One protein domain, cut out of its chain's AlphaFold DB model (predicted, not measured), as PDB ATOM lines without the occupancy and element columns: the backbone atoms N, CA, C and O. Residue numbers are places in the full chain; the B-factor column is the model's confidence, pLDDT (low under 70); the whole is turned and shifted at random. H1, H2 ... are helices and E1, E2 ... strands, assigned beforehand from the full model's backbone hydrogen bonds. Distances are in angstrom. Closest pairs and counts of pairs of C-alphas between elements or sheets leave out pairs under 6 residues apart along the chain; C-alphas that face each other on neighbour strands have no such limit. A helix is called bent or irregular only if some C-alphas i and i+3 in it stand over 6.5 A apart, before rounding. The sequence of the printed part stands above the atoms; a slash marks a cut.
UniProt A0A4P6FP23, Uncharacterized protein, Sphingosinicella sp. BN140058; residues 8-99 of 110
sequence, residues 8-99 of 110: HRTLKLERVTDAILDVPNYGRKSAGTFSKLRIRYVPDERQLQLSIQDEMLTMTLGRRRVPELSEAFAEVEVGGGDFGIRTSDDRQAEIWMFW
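AT A GLANCE: This is residues 8 to 99 of the 110 residues of an uncharacterized protein of Sphingosinicella sp. BN140058 (UniProt A0A4P6FP23). A twisted four-stranded sheet, E1, E2, E4 and E3, makes one wall; across from it lie the helix H2 and the small hairpin E5 and E6, reached from the end of E4. From the other end of the sheet, residues 13 to 35, with the short helix H1, loop outward between E1 and E2. The printed part has 92 residues, in the order E1 H1 E2 E3 E4 H2 E5 E6, class mixed; the larger sheet is mixed, the smaller antiparallel. It is compact, with a radius of gyration of the C-alphas of 13.9 A, and spans 39 by 29 by 28 A.

IN THESE COORDINATES: E1 is residues 8 to 12, starting at C-alpha 8 (25.222, 37.171, 19.257). E2, residues 36 to 41, is 16.2 A long; E4, residues 56 to 61, 16.1 A; E3 is residues 49 to 53. H2, residues 63 to 77, is 21.8 A long and irregular, with C-alphas 64 and 67 7.0 A apart. H1 is residues 18 to 21, E5 83 to 86 and E6 95 to 98, ending at C-alpha 98 (20.998, 46.158, 1.658).

HOW THE PARTS SIT: The larger sheet is twisted, its C-alphas up to 4.4 A off the plane. E1 and E2 are antiparallel, with N 9 and O 39 2.9 A apart; E2 and E4 parallel, N 38 and O 57 2.8 A. E3 and E4 form a hairpin, N 58 and O 51 2.8 A. E5 and E6 form another, N 98 and O 83 2.8 A. The closest C-alphas of H2 and E5 are Ala 72 and Phe 83, 6.3 A. H2 is only just not on the larger sheet, with 4 pairs of C-alphas within 10 A. H1 is not on it. E4 and E5 are apart. In H2, 9 of 11 O i to N i+4 pairs are within hydrogen-bond range; H1 is too short for one.

THE WHOLE: The two farthest C-alphas, Asp 22 and Asp 44, are 39.4 A apart. The printed part has no cut. The link from H1 to E2 is long, 14 residues, and residues 25 to 31 in it have pLDDT under 70.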
ATOM      1  N   HIS A   8      26.269  36.427  19.941       91.62
ATOM      2  CA  HIS A   8      25.222  37.171  19.257       91.62
ATOM      3  C   HIS A   8      25.044  38.566  19.845       91.62
ATOM      4  O   HIS A   8      25.311  38.803  21.023       91.62
ATOM      5  N   ARG A   9      24.510  39.469  19.025       91.19
ATOM      6  CA  ARG A   9      24.025  40.785  19.441       91.19
ATOM      7  C   ARG A   9      22.615  40.983  18.906       91.19
ATOM      8  O   ARG A   9      22.311  40.562  17.797       91.19
ATOM      9  N   THR A  10      21.749  41.603  19.701       92.25
ATOM     10  CA  THR A  10      20.392  41.957  19.266       92.25
ATOM     11  C   THR A  10      20.270  43.474  19.202       92.25
ATOM     12  O   THR A  10      20.644  44.165  20.147       92.25
ATOM     13  N   LEU A  11      19.761  43.970  18.083       89.12
ATOM     14  CA  LEU A  11      19.483  45.369  17.797       89.12
ATOM     15  C   LEU A  11      17.966  45.554  17.741       89.12
ATOM     16  O   LEU A  11      17.243  44.665  17.283       89.12
ATOM     17  N   LYS A  12      17.479  46.701  18.216       89.31
ATOM     18  CA  LYS A  12      16.105  47.123  17.935       89.31
ATOM     19  C   LYS A  12      16.065  47.676  16.517       89.31
ATOM     20  O   LYS A  12      16.983  48.389  16.124       89.31
ATOM     21  N   LEU A  13      15.019  47.326  15.782       85.19
ATOM     22  CA  LEU A  13      14.735  47.896  14.477       85.19
ATOM     23  C   LEU A  13      13.604  48.905  14.615       85.19
ATOM     24  O   LEU A  13      12.647  48.685  15.362       85.19
ATOM     25  N   GLU A  14      13.724  49.998  13.879       81.31
ATOM     26  CA  GLU A  14      12.615  50.912  13.661       81.31
ATOM     27  C   GLU A  14      11.783  50.431  12.478       81.31
ATOM     28  O   GLU A  14      12.259  49.726  11.583       81.31
ATOM     29  N   ARG A  15      10.502  50.792  12.491       76.69
ATOM     30  CA  ARG A  15       9.610  50.474  11.384       76.69
ATOM     31  C   ARG A  15      10.037  51.289  10.166       76.69
ATOM     32  O   ARG A  15      10.189  52.503  10.264       76.69
ATOM     33  N   VAL A  16      10.157  50.628   9.018       76.69
ATOM     34  CA  VAL A  16      10.337  51.316   7.735       76.69
ATOM     35  C   VAL A  16       9.134  52.235   7.506       76.69
ATOM     36  O   VAL A  16       7.989  51.783   7.572       76.69
ATOM     37  N   THR A  17       9.392  53.524   7.305       77.19
ATOM     38  CA  THR A  17       8.352  54.540   7.108       77.19
ATOM     39  C   THR A  17       7.844  54.526   5.669       77.19
ATOM     40  O   THR A  17       8.555  54.107   4.756       77.19
ATOM     41  N   ASP A  18       6.627  55.031   5.446       77.31
ATOM     42  CA  ASP A  18       6.068  55.155   4.093       77.31
ATOM     43  C   ASP A  18       6.954  56.037   3.199       77.31
ATOM     44  O   ASP A  18       7.190  55.697   2.046       77.31
ATOM     45  N   ALA A  19       7.574  57.080   3.766       76.44
ATOM     46  CA  ALA A  19       8.538  57.927   3.062       76.44
ATOM     47  C   ALA A  19       9.736  57.144   2.489       76.44
ATOM     48  O   ALA A  19      10.243  57.491   1.426       76.44
ATOM     49  N   ILE A  20      10.188  56.079   3.167       74.94
ATOM     50  CA  ILE A  20      11.247  55.197   2.652       74.94
ATOM     51  C   ILE A  20      10.703  54.284   1.549       74.94
ATOM     52  O   ILE A  20      11.370  54.073   0.540       74.94
ATOM     53  N   LEU A  21       9.491  53.753   1.720       74.56
ATOM     54  CA  LEU A  21       8.870  52.849   0.745       74.56
ATOM     55  C   LEU A  21       8.481  53.548  -0.566       74.56
ATOM     56  O   LEU A  21       8.438  52.895  -1.612       74.56
ATOM     57  N   ASP A  22       8.220  54.854  -0.508       75.12
ATOM     58  CA  ASP A  22       7.844  55.684  -1.653       75.12
ATOM     59  C   ASP A  22       9.050  56.121  -2.508       75.12
ATOM     60  O   ASP A  22       8.870  56.652  -3.608       75.12
ATOM     61  N   VAL A  23      10.288  55.855  -2.065       72.94
ATOM     62  CA  VAL A  23      11.481  56.060  -2.899       72.94
ATOM     63  C   VAL A  23      11.420  55.143  -4.126       72.94
ATOM     64  O   VAL A  23      11.144  53.942  -3.992       72.94
ATOM     65  N   PRO A  24      11.718  55.656  -5.337       71.06
ATOM     66  CA  PRO A  24      11.775  54.832  -6.537       71.06
ATOM     67  C   PRO A  24      12.635  53.580  -6.328       71.06
ATOM     68  O   PRO A  24      13.766  53.665  -5.855       71.06
ATOM     69  N   ASN A  25      12.102  52.422  -6.724       67.50
ATOM     70  CA  ASN A  25      12.712  51.086  -6.615       67.50
ATOM     71  C   ASN A  25      12.693  50.413  -5.228       67.50
ATOM     72  O   ASN A  25      13.014  49.229  -5.168       67.50
ATOM     73  N   TYR A  26      12.259  51.082  -4.153       65.75
ATOM     74  CA  TYR A  26      12.137  50.444  -2.833       65.75
ATOM     75  C   TYR A  26      10.863  49.584  -2.750       65.75
ATOM     76  O   TYR A  26      10.930  48.387  -2.473       65.75
ATOM     77  N   GLY A  27       9.704  50.151  -3.109       61.44
ATOM     78  CA  GLY A  27       8.444  49.417  -3.270       61.44
ATOM     79  C   GLY A  27       7.942  48.688  -2.009       61.44
ATOM     80  O   GLY A  27       8.551  48.688  -0.949       61.44
ATOM     81  N   ARG A  28       6.778  48.029  -2.105       60.78
ATOM     82  CA  ARG A  28       6.093  47.395  -0.951       60.78
ATOM     83  C   ARG A  28       6.444  45.919  -0.703       60.78
ATOM     84  O   ARG A  28       5.775  45.260   0.093       60.78
ATOM     85  N   LYS A  29       7.446  45.354  -1.385       59.44
ATOM     86  CA  LYS A  29       7.785  43.924  -1.254       59.44
ATOM     87  C   LYS A  29       8.659  43.688  -0.018       59.44
ATOM     88  O   LYS A  29       9.864  43.506  -0.139       59.44
ATOM     89  N   SER A  30       8.045  43.672   1.163       66.56
ATOM     90  CA  SER A  30       8.701  43.217   2.396       66.56
ATOM     91  C   SER A  30       8.188  41.836   2.808       66.56
ATOM     92  O   SER A  30       7.013  41.522   2.624       66.56
ATOM     93  N   ALA A  31       9.067  41.010   3.382       66.25
ATOM     94  CA  ALA A  31       8.698  39.720   3.973       66.25
ATOM     95  C   ALA A  31       7.950  39.864   5.318       66.25
ATOM     96  O   ALA A  31       7.569  38.866   5.924       66.25
ATOM     97  N   GLY A  32       7.764  41.096   5.800       71.19
ATOM     98  CA  GLY A  32       7.158  41.410   7.087       71.19
ATOM     99  C   GLY A  32       7.721  42.696   7.685       71.19
ATOM    100  O   GLY A  32       8.631  43.320   7.140       71.19
ATOM    101  N   THR A  33       7.166  43.093   8.829       77.31
ATOM    102  CA  THR A  33       7.726  44.148   9.682       77.31
ATOM    103  C   THR A  33       8.413  43.485  10.869       77.31
ATOM    104  O   THR A  33       7.795  42.675  11.555       77.31
ATOM    105  N   PHE A  34       9.673  43.834  11.120       85.44
ATOM    106  CA  PHE A  34      10.462  43.277  12.219       85.44
ATOM    107  C   PHE A  34      10.815  44.381  13.208       85.44
ATOM    108  O   PHE A  34      11.202  45.475  12.804       85.44
ATOM    109  N   SER A  35      10.701  44.088  14.502       88.69
ATOM    110  CA  SER A  35      11.042  45.030  15.577       88.69
ATOM    111  C   SER A  35      12.455  44.797  16.122       88.69
ATOM    112  O   SER A  35      12.985  45.617  16.881       88.69
ATOM    113  N   LYS A  36      13.093  43.674  15.755       91.62
ATOM    114  CA  LYS A  36      14.424  43.281  16.234       91.62
ATOM    115  C   LYS A  36      15.242  42.584  15.150       91.62
ATOM    116  O   LYS A  36      14.719  41.751  14.415       91.62
ATOM    117  N   LEU A  37      16.545  42.856  15.142       91.12
ATOM    118  CA  LEU A  37      17.552  42.118  14.379       91.12
ATOM    119  C   LEU A  37      18.519  41.441  15.346       91.12
ATOM    120  O   LEU A  37      19.198  42.112  16.122       91.12
ATOM    121  N   ARG A  38      18.631  40.118  15.288       93.75
ATOM    122  CA  ARG A  38      19.690  39.366  15.958       93.75
ATOM    123  C   ARG A  38      20.784  39.024  14.956       93.75
ATOM    124  O   ARG A  38      20.548  38.288  14.007       93.75
ATOM    125  N   ILE A  39      21.992  39.504  15.214       92.19
ATOM    126  CA  ILE A  39      23.199  39.113  14.490       92.19
ATOM    127  C   ILE A  39      23.854  37.992  15.290       92.19
ATOM    128  O   ILE A  39      24.275  38.205  16.430       92.19
ATOM    129  N   ARG A  40      23.899  36.789  14.722       94.94
ATOM    130  CA  ARG A  40      24.478  35.596  15.338       94.94
ATOM    131  C   ARG A  40      25.782  35.239  14.630       94.94
ATOM    132  O   ARG A  40      25.786  34.950  13.440       94.94
ATOM    133  N   TYR A  41      26.871  35.210  15.383       93.81
ATOM    134  CA  TYR A  41      28.164  34.753  14.901       93.81
ATOM    135  C   TYR A  41      28.359  33.270  15.220       93.81
ATOM    136  O   TYR A  41      28.292  32.856  16.381       93.81
ATOM    137  N   VAL A  42      28.609  32.475  14.182       94.56
ATOM    138  CA  VAL A  42      28.955  31.053  14.274       94.56
ATOM    139  C   VAL A  42      30.222  30.846  13.440       94.56
ATOM    140  O   VAL A  42      30.127  30.851  12.219       94.56
ATOM    141  N   PRO A  43      31.411  30.688  14.053       91.69
ATOM    142  CA  PRO A  43      32.693  30.751  13.342       91.69
ATOM    143  C   PRO A  43      32.789  29.857  12.102       91.69
ATOM    144  O   PRO A  43      33.324  30.294  11.081       91.69
ATOM    145  N   ASP A  44      32.247  28.643  12.201       91.56
ATOM    146  CA  ASP A  44      32.313  27.605  11.168       91.56
ATOM    147  C   ASP A  44      31.187  27.692  10.129       91.56
ATOM    148  O   ASP A  44      31.172  26.919   9.167       91.56
ATOM    149  N   GLU A  45      30.251  28.631  10.295       92.25
ATOM    150  CA  GLU A  45      29.189  28.854   9.326       92.25
ATOM    151  C   GLU A  45      29.774  29.397   8.015       92.25
ATOM    152  O   GLU A  45      30.550  30.359   7.985       92.25
ATOM    153  N   ARG A  46      29.409  28.753   6.908       89.25
ATOM    154  CA  ARG A  46      29.902  29.102   5.568       89.25
ATOM    155  C   ARG A  46      28.902  29.941   4.789       89.25
ATOM    156  O   ARG A  46      29.289  30.576   3.807       89.25
ATOM    157  N   GLN A  47      27.641  29.919   5.208       90.31
ATOM    158  CA  GLN A  47      26.544  30.591   4.540       90.31
ATOM    159  C   GLN A  47      25.964  31.686   5.431       90.31
ATOM    160  O   GLN A  47      25.701  31.487   6.614       90.31
ATOM    161  N   LEU A  48      25.724  32.849   4.847       90.88
ATOM    162  CA  LEU A  48      24.874  33.859   5.442       90.88
ATOM    163  C   LEU A  48      23.432  33.346   5.401       90.88
ATOM    164  O   LEU A  48      22.914  33.020   4.335       90.88
ATOM    165  N   GLN A  49      22.794  33.270   6.563       91.88
ATOM    166  CA  GLN A  49      21.430  32.757   6.688       91.88
ATOM    167  C   GLN A  49      20.528  33.792   7.349       91.88
ATOM    168  O   GLN A  49      20.924  34.441   8.319       91.88
ATOM    169  N   LEU A  50      19.300  33.909   6.842       90.00
ATOM    170  CA  LEU A  50      18.233  34.697   7.441       90.00
ATOM    171  C   LEU A  50      17.137  33.745   7.869       90.00
ATOM    172  O   LEU A  50      16.683  32.897   7.106       90.00
ATOM    173  N   SER A  51      16.708  33.907   9.109       91.31
ATOM    174  CA  SER A  51      15.542  33.215   9.634       91.31
ATOM    175  C   SER A  51      14.638  34.220  10.320       91.31
ATOM    176  O   SER A  51      15.102  35.136  11.004       91.31
ATOM    177  N   ILE A  52      13.341  34.049  10.102       89.88
ATOM    178  CA  ILE A  52      12.300  34.842  10.738       89.88
ATOM    179  C   ILE A  52      11.745  34.016  11.895       89.88
ATOM    180  O   ILE A  52      11.393  32.849  11.716       89.88
ATOM    181  N   GLN A  53      11.690  34.620  13.078       88.06
ATOM    182  CA  GLN A  53      11.050  34.060  14.265       88.06
ATOM    183  C   GLN A  53      10.201  35.160  14.895       88.06
ATOM    184  O   GLN A  53      10.741  36.098  15.481       88.06
ATOM    185  N   ASP A  54       8.880  35.063  14.747       86.06
ATOM    186  CA  ASP A  54       7.929  36.098  15.165       86.06
ATOM    187  C   ASP A  54       8.325  37.485  14.609       86.06
ATOM    188  O   ASP A  54       8.500  37.652  13.403       86.06
ATOM    189  N   GLU A  55       8.515  38.483  15.475       85.69
ATOM    190  CA  GLU A  55       8.949  39.838  15.100       85.69
ATOM    191  C   GLU A  55      10.480  40.013  15.020       85.69
ATOM    192  O   GLU A  55      10.979  41.136  14.880       85.69
ATOM    193  N   MET A  56      11.244  38.927  15.165       89.69
ATOM    194  CA  MET A  56      12.704  38.943  15.169       89.69
ATOM    195  C   MET A  56      13.259  38.381  13.861       89.69
ATOM    196  O   MET A  56      13.045  37.220  13.508       89.69
ATOM    197  N   LEU A  57      14.077  39.191  13.195       91.31
ATOM    198  CA  LEU A  57      14.928  38.749  12.100       91.31
ATOM    199  C   LEU A  57      16.265  38.271  12.676       91.31
ATOM    200  O   LEU A  57      16.910  39.007  13.418       91.31
ATOM    201  N   THR A  58      16.698  37.049  12.366       93.50
ATOM    202  CA  THR A  58      18.018  36.543  12.775       93.50
ATOM    203  C   THR A  58      18.911  36.352  11.560       93.50
ATOM    204  O   THR A  58      18.626  35.498  10.722       93.50
ATOM    205  N   MET A  59      20.010  37.106  11.506       92.44
ATOM    206  CA  MET A  59      21.086  36.959  10.527       92.44
ATOM    207  C   MET A  59      22.236  36.169  11.154       92.44
ATOM    208  O   MET A  59      22.845  36.623  12.125       92.44
ATOM    209  N   THR A  60      22.534  34.991  10.610       94.81
ATOM    210  CA  THR A  60      23.668  34.166  11.046       94.81
ATOM    211  C   THR A  60      24.809  34.287  10.050       94.81
ATOM    212  O   THR A  60      24.589  34.111   8.856       94.81
ATOM    213  N   LEU A  61      26.014  34.574  10.542       93.12
ATOM    214  CA  LEU A  61      27.231  34.664   9.740       93.12
ATOM    215  C   LEU A  61      28.402  33.948  10.414       93.12
ATOM    216  O   LEU A  61      28.476  33.871  11.643       93.12
ATOM    217  N   GLY A  62      29.345  33.477   9.603       93.12
ATOM    218  CA  GLY A  62      30.621  32.957  10.080       93.12
ATOM    219  C   GLY A  62      31.806  33.843   9.740       93.12
ATOM    220  O   GLY A  62      31.674  34.903   9.122       93.12
ATOM    221  N   ARG A  63      32.995  33.400  10.163       91.88
ATOM    222  CA  ARG A  63      34.216  34.226  10.197       91.88
ATOM    223  C   ARG A  63      34.556  34.865   8.858       91.88
ATOM    224  O   ARG A  63      35.008  36.001   8.816       91.88
ATOM    225  N   ARG A  64      34.314  34.147   7.761       89.12
ATOM    226  CA  ARG A  64      34.649  34.611   6.408       89.12
ATOM    227  C   ARG A  64      33.859  35.836   5.955       89.12
ATOM    228  O   ARG A  64      34.366  36.581   5.130       89.12
ATOM    229  N   ARG A  65      32.645  36.040   6.476       89.00
ATOM    230  CA  ARG A  65      31.749  37.135   6.063       89.00
ATOM    231  C   ARG A  65      31.827  38.360   6.967       89.00
ATOM    232  O   ARG A  65      31.303  39.404   6.605       89.00
ATOM    233  N   VAL A  66      32.493  38.249   8.119       89.00
ATOM    234  CA  VAL A  66      32.652  39.369   9.055       89.00
ATOM    235  C   VAL A  66      33.351  40.569   8.401       89.00
ATOM    236  O   VAL A  66      32.824  41.667   8.560       89.00
ATOM    237  N   PRO A  67      34.470  40.418   7.656       89.12
ATOM    238  CA  PRO A  67      35.136  41.568   7.041       89.12
ATOM    239  C   PRO A  67      34.253  42.282   6.015       89.12
ATOM    240  O   PRO A  67      34.090  43.488   6.116       89.12
ATOM    241  N   GLU A  68      33.618  41.527   5.112       87.06
ATOM    242  CA  GLU A  68      32.723  42.052   4.065       87.06
ATOM    243  C   GLU A  68      31.545  42.830   4.675       87.06
ATOM    244  O   GLU A  68      31.254  43.950   4.272       87.06
ATOM    245  N   LEU A  69      30.916  42.280   5.721       86.44
ATOM    246  CA  LEU A  69      29.828  42.963   6.422       86.44
ATOM    247  C   LEU A  69      30.312  44.198   7.204       86.44
ATOM    248  O   LEU A  69      29.592  45.188   7.299       86.44
ATOM    249  N   SER A  70      31.513  44.144   7.787       87.06
ATOM    250  CA  SER A  70      32.072  45.268   8.553       87.06
ATOM    251  C   SER A  70      32.469  46.431   7.646       87.06
ATOM    252  O   SER A  70      32.215  47.578   7.994       87.06
ATOM    253  N   GLU A  71      33.061  46.136   6.488       86.19
ATOM    254  CA  GLU A  71      33.403  47.122   5.460       86.19
ATOM    255  C   GLU A  71      32.144  47.807   4.930       86.19
ATOM    256  O   GLU A  71      32.072  49.032   4.939       86.19
ATOM    257  N   ALA A  72      31.107  47.029   4.612       83.50
ATOM    258  CA  ALA A  72      29.822  47.568   4.189       83.50
ATOM    259  C   ALA A  72      29.198  48.528   5.217       83.50
ATOM    260  O   ALA A  72      28.721  49.604   4.860       83.50
ATOM    261  N   PHE A  73      29.221  48.181   6.510       81.56
ATOM    262  CA  PHE A  73      28.727  49.094   7.544       81.56
ATOM    263  C   PHE A  73      29.589  50.351   7.680       81.56
ATOM    264  O   PHE A  73      29.037  51.437   7.839       81.56
ATOM    265  N   ALA A  74      30.914  50.230   7.575       84.44
ATOM    266  CA  ALA A  74      31.804  51.386   7.606       84.44
ATOM    267  C   ALA A  74      31.563  52.334   6.415       84.44
ATOM    268  O   ALA A  74      31.564  53.550   6.597       84.44
ATOM    269  N   GLU A  75      31.307  51.799   5.214       81.00
ATOM    270  CA  GLU A  75      30.946  52.603   4.041       81.00
ATOM    271  C   GLU A  75      29.641  53.371   4.265       81.00
ATOM    272  O   GLU A  75      29.581  54.576   4.016       81.00
ATOM    273  N   VAL A  76      28.617  52.708   4.802       78.19
ATOM    274  CA  VAL A  76      27.344  53.351   5.151       78.19
ATOM    275  C   VAL A  76      27.538  54.466   6.188       78.19
ATOM    276  O   VAL A  76      26.974  55.553   6.038       78.19
ATOM    277  N   GLU A  77      28.366  54.243   7.213       79.19
ATOM    278  CA  GLU A  77      28.647  55.238   8.259       79.19
ATOM    279  C   GLU A  77      29.284  56.528   7.712       79.19
ATOM    280  O   GLU A  77      29.034  57.608   8.251       79.19
ATOM    281  N   VAL A  78      30.056  56.450   6.622       82.38
ATOM    282  CA  VAL A  78      30.665  57.624   5.966       82.38
ATOM    283  C   VAL A  78      29.804  58.223   4.845       82.38
ATOM    284  O   VAL A  78      30.264  59.094   4.107       82.38
ATOM    285  N   GLY A  79      28.540  57.802   4.730       72.81
ATOM    286  CA  GLY A  79      27.588  58.310   3.737       72.81
ATOM    287  C   GLY A  79      27.600  57.560   2.404       72.81
ATOM    288  O   GLY A  79      27.058  58.068   1.421       72.81
ATOM    289  N   GLY A  80      28.210  56.374   2.367       73.56
ATOM    290  CA  GLY A  80      28.080  55.415   1.275       73.56
ATOM    291  C   GLY A  80      26.634  54.946   1.080       73.56
ATOM    292  O   GLY A  80      25.777  55.109   1.952       73.56
ATOM    293  N   GLY A  81      26.359  54.426  -0.115       74.19
ATOM    294  CA  GLY A  81      25.025  54.004  -0.536       74.19
ATOM    295  C   GLY A  81      24.729  52.530  -0.258       74.19
ATOM    296  O   GLY A  81      25.261  51.926   0.670       74.19
ATOM    297  N   ASP A  82      23.858  51.961  -1.088       79.50
ATOM    298  CA  ASP A  82      23.463  50.553  -1.038       79.50
ATOM    299  C   ASP A  82      24.675  49.616  -1.178       79.50
ATOM    300  O   ASP A  82      25.598  49.884  -1.951       79.50
ATOM    301  N   PHE A  83      24.637  48.472  -0.494       84.25
ATOM    302  CA  PHE A  83      25.687  47.457  -0.585       84.25
ATOM    303  C   PHE A  83      25.113  46.055  -0.781       84.25
ATOM    304  O   PHE A  83      23.986  45.745  -0.393       84.25
ATOM    305  N   GLY A  84      25.911  45.188  -1.401       85.06
ATOM    306  CA  GLY A  84      25.585  43.784  -1.613       85.06
ATOM    307  C   GLY A  84      26.536  42.875  -0.846       85.06
ATOM    308  O   GLY A  84      27.729  43.151  -0.786       85.06
ATOM    309  N   ILE A  85      26.025  41.772  -0.303       87.25
ATOM    310  CA  ILE A  85      26.838  40.725   0.329       87.25
ATOM    311  C   ILE A  85      26.493  39.364  -0.271       87.25
ATOM    312  O   ILE A  85      25.321  39.026  -0.472       87.25
ATOM    313  N   ARG A  86      27.517  38.556  -0.559       88.25
ATOM    314  CA  ARG A  86      27.289  37.180  -1.023       88.25
ATOM    315  C   ARG A  86      26.859  36.280   0.124       88.25
ATOM    316  O   ARG A  86      27.514  36.206   1.166       88.25
ATOM    317  N   THR A  87      25.808  35.503  -0.111       89.12
ATOM    318  CA  THR A  87      25.309  34.567   0.901       89.12
ATOM    319  C   THR A  87      26.191  33.343   1.081       89.12
ATOM    320  O   THR A  87      26.203  32.757   2.154       89.12
ATOM    321  N   SER A  88      26.991  32.950   0.091       88.50
ATOM    322  CA  SER A  88      27.960  31.863   0.247       88.50
ATOM    323  C   SER A  88      29.138  32.000  -0.723       88.50
ATOM    324  O   SER A  88      29.199  32.944  -1.506       88.50
ATOM    325  N   ASP A  89      30.112  31.089  -0.624       85.31
ATOM    326  CA  ASP A  89      31.254  31.022  -1.551       85.31
ATOM    327  C   ASP A  89      30.868  30.434  -2.925       85.31
ATOM    328  O   ASP A  89      31.678  30.456  -3.855       85.31
ATOM    329  N   ASP A  90      29.650  29.899  -3.068       85.62
ATOM    330  CA  ASP A  90      29.148  29.427  -4.356       85.62
ATOM    331  C   ASP A  90      28.948  30.617  -5.307       85.62
ATOM    332  O   ASP A  90      28.339  31.632  -4.966       85.62
ATOM    333  N   ARG A  91      29.458  30.485  -6.535       79.31
ATOM    334  CA  ARG A  91      29.320  31.502  -7.586       79.31
ATOM    335  C   ARG A  91      27.872  31.701  -8.026       79.31
ATOM    336  O   ARG A  91      27.585  32.727  -8.631       79.31
ATOM    337  N   GLN A  92      27.002  30.730  -7.754       85.44
ATOM    338  CA  GLN A  92      25.566  30.803  -8.030       85.44
ATOM    339  C   GLN A  92      24.750  31.268  -6.815       85.44
ATOM    340  O   GLN A  92      23.526  31.331  -6.895       85.44
ATOM    341  N   ALA A  93      25.400  31.570  -5.687       85.00
ATOM    342  CA  ALA A  93      24.702  32.000  -4.486       85.00
ATOM    343  C   ALA A  93      24.029  33.359  -4.677       85.00
ATOM    344  O   ALA A  93      24.565  34.257  -5.332       85.00
ATOM    345  N   GLU A  94      22.876  33.520  -4.035       83.75
ATOM    346  CA  GLU A  94      22.164  34.789  -4.015       83.75
ATOM    347  C   GLU A  94      23.033  35.886  -3.386       83.75
ATOM    348  O   GLU A  94      23.727  35.673  -2.382       83.75
ATOM    349  N   ILE A  95      22.979  37.075  -3.980       84.44
ATOM    350  CA  ILE A  95      23.518  38.296  -3.386       84.44
ATOM    351  C   ILE A  95      22.364  38.975  -2.670       84.44
ATOM    352  O   ILE A  95      21.327  39.251  -3.275       84.44
ATOM    353  N   TRP A  96      22.546  39.257  -1.387       85.62
ATOM    354  CA  TRP A  96      21.597  40.081  -0.659       85.62
ATOM    355  C   TRP A  96      21.980  41.536  -0.785       85.62
ATOM    356  O   TRP A  96      23.119  41.905  -0.509       85.62
ATOM    357  N   MET A  97      21.006  42.343  -1.189       79.00
ATOM    358  CA  MET A  97      21.147  43.784  -1.316       79.00
ATOM    359  C   MET A  97      20.564  44.459  -0.079       79.00
ATOM    360  O   MET A  97      19.403  44.235   0.273       79.00
ATOM    361  N   PHE A  98      21.377  45.290   0.559       78.81
ATOM    362  CA  PHE A  98      20.998  46.158   1.658       78.81
ATOM    363  C   PHE A  98      20.925  47.576   1.120       78.81
ATOM    364  O   PHE A  98      21.891  48.092   0.562       78.81
ATOM    365  N   TRP A  99      19.754  48.178   1.271       74.06
ATOM    366  CA  TRP A  99      19.447  49.472   0.689       74.06
ATOM    367  C   TRP A  99      19.476  50.519   1.796       74.06
ATOM    368  O   TRP A  99      18.838  50.330   2.838       74.06
TER     369      TRP A  99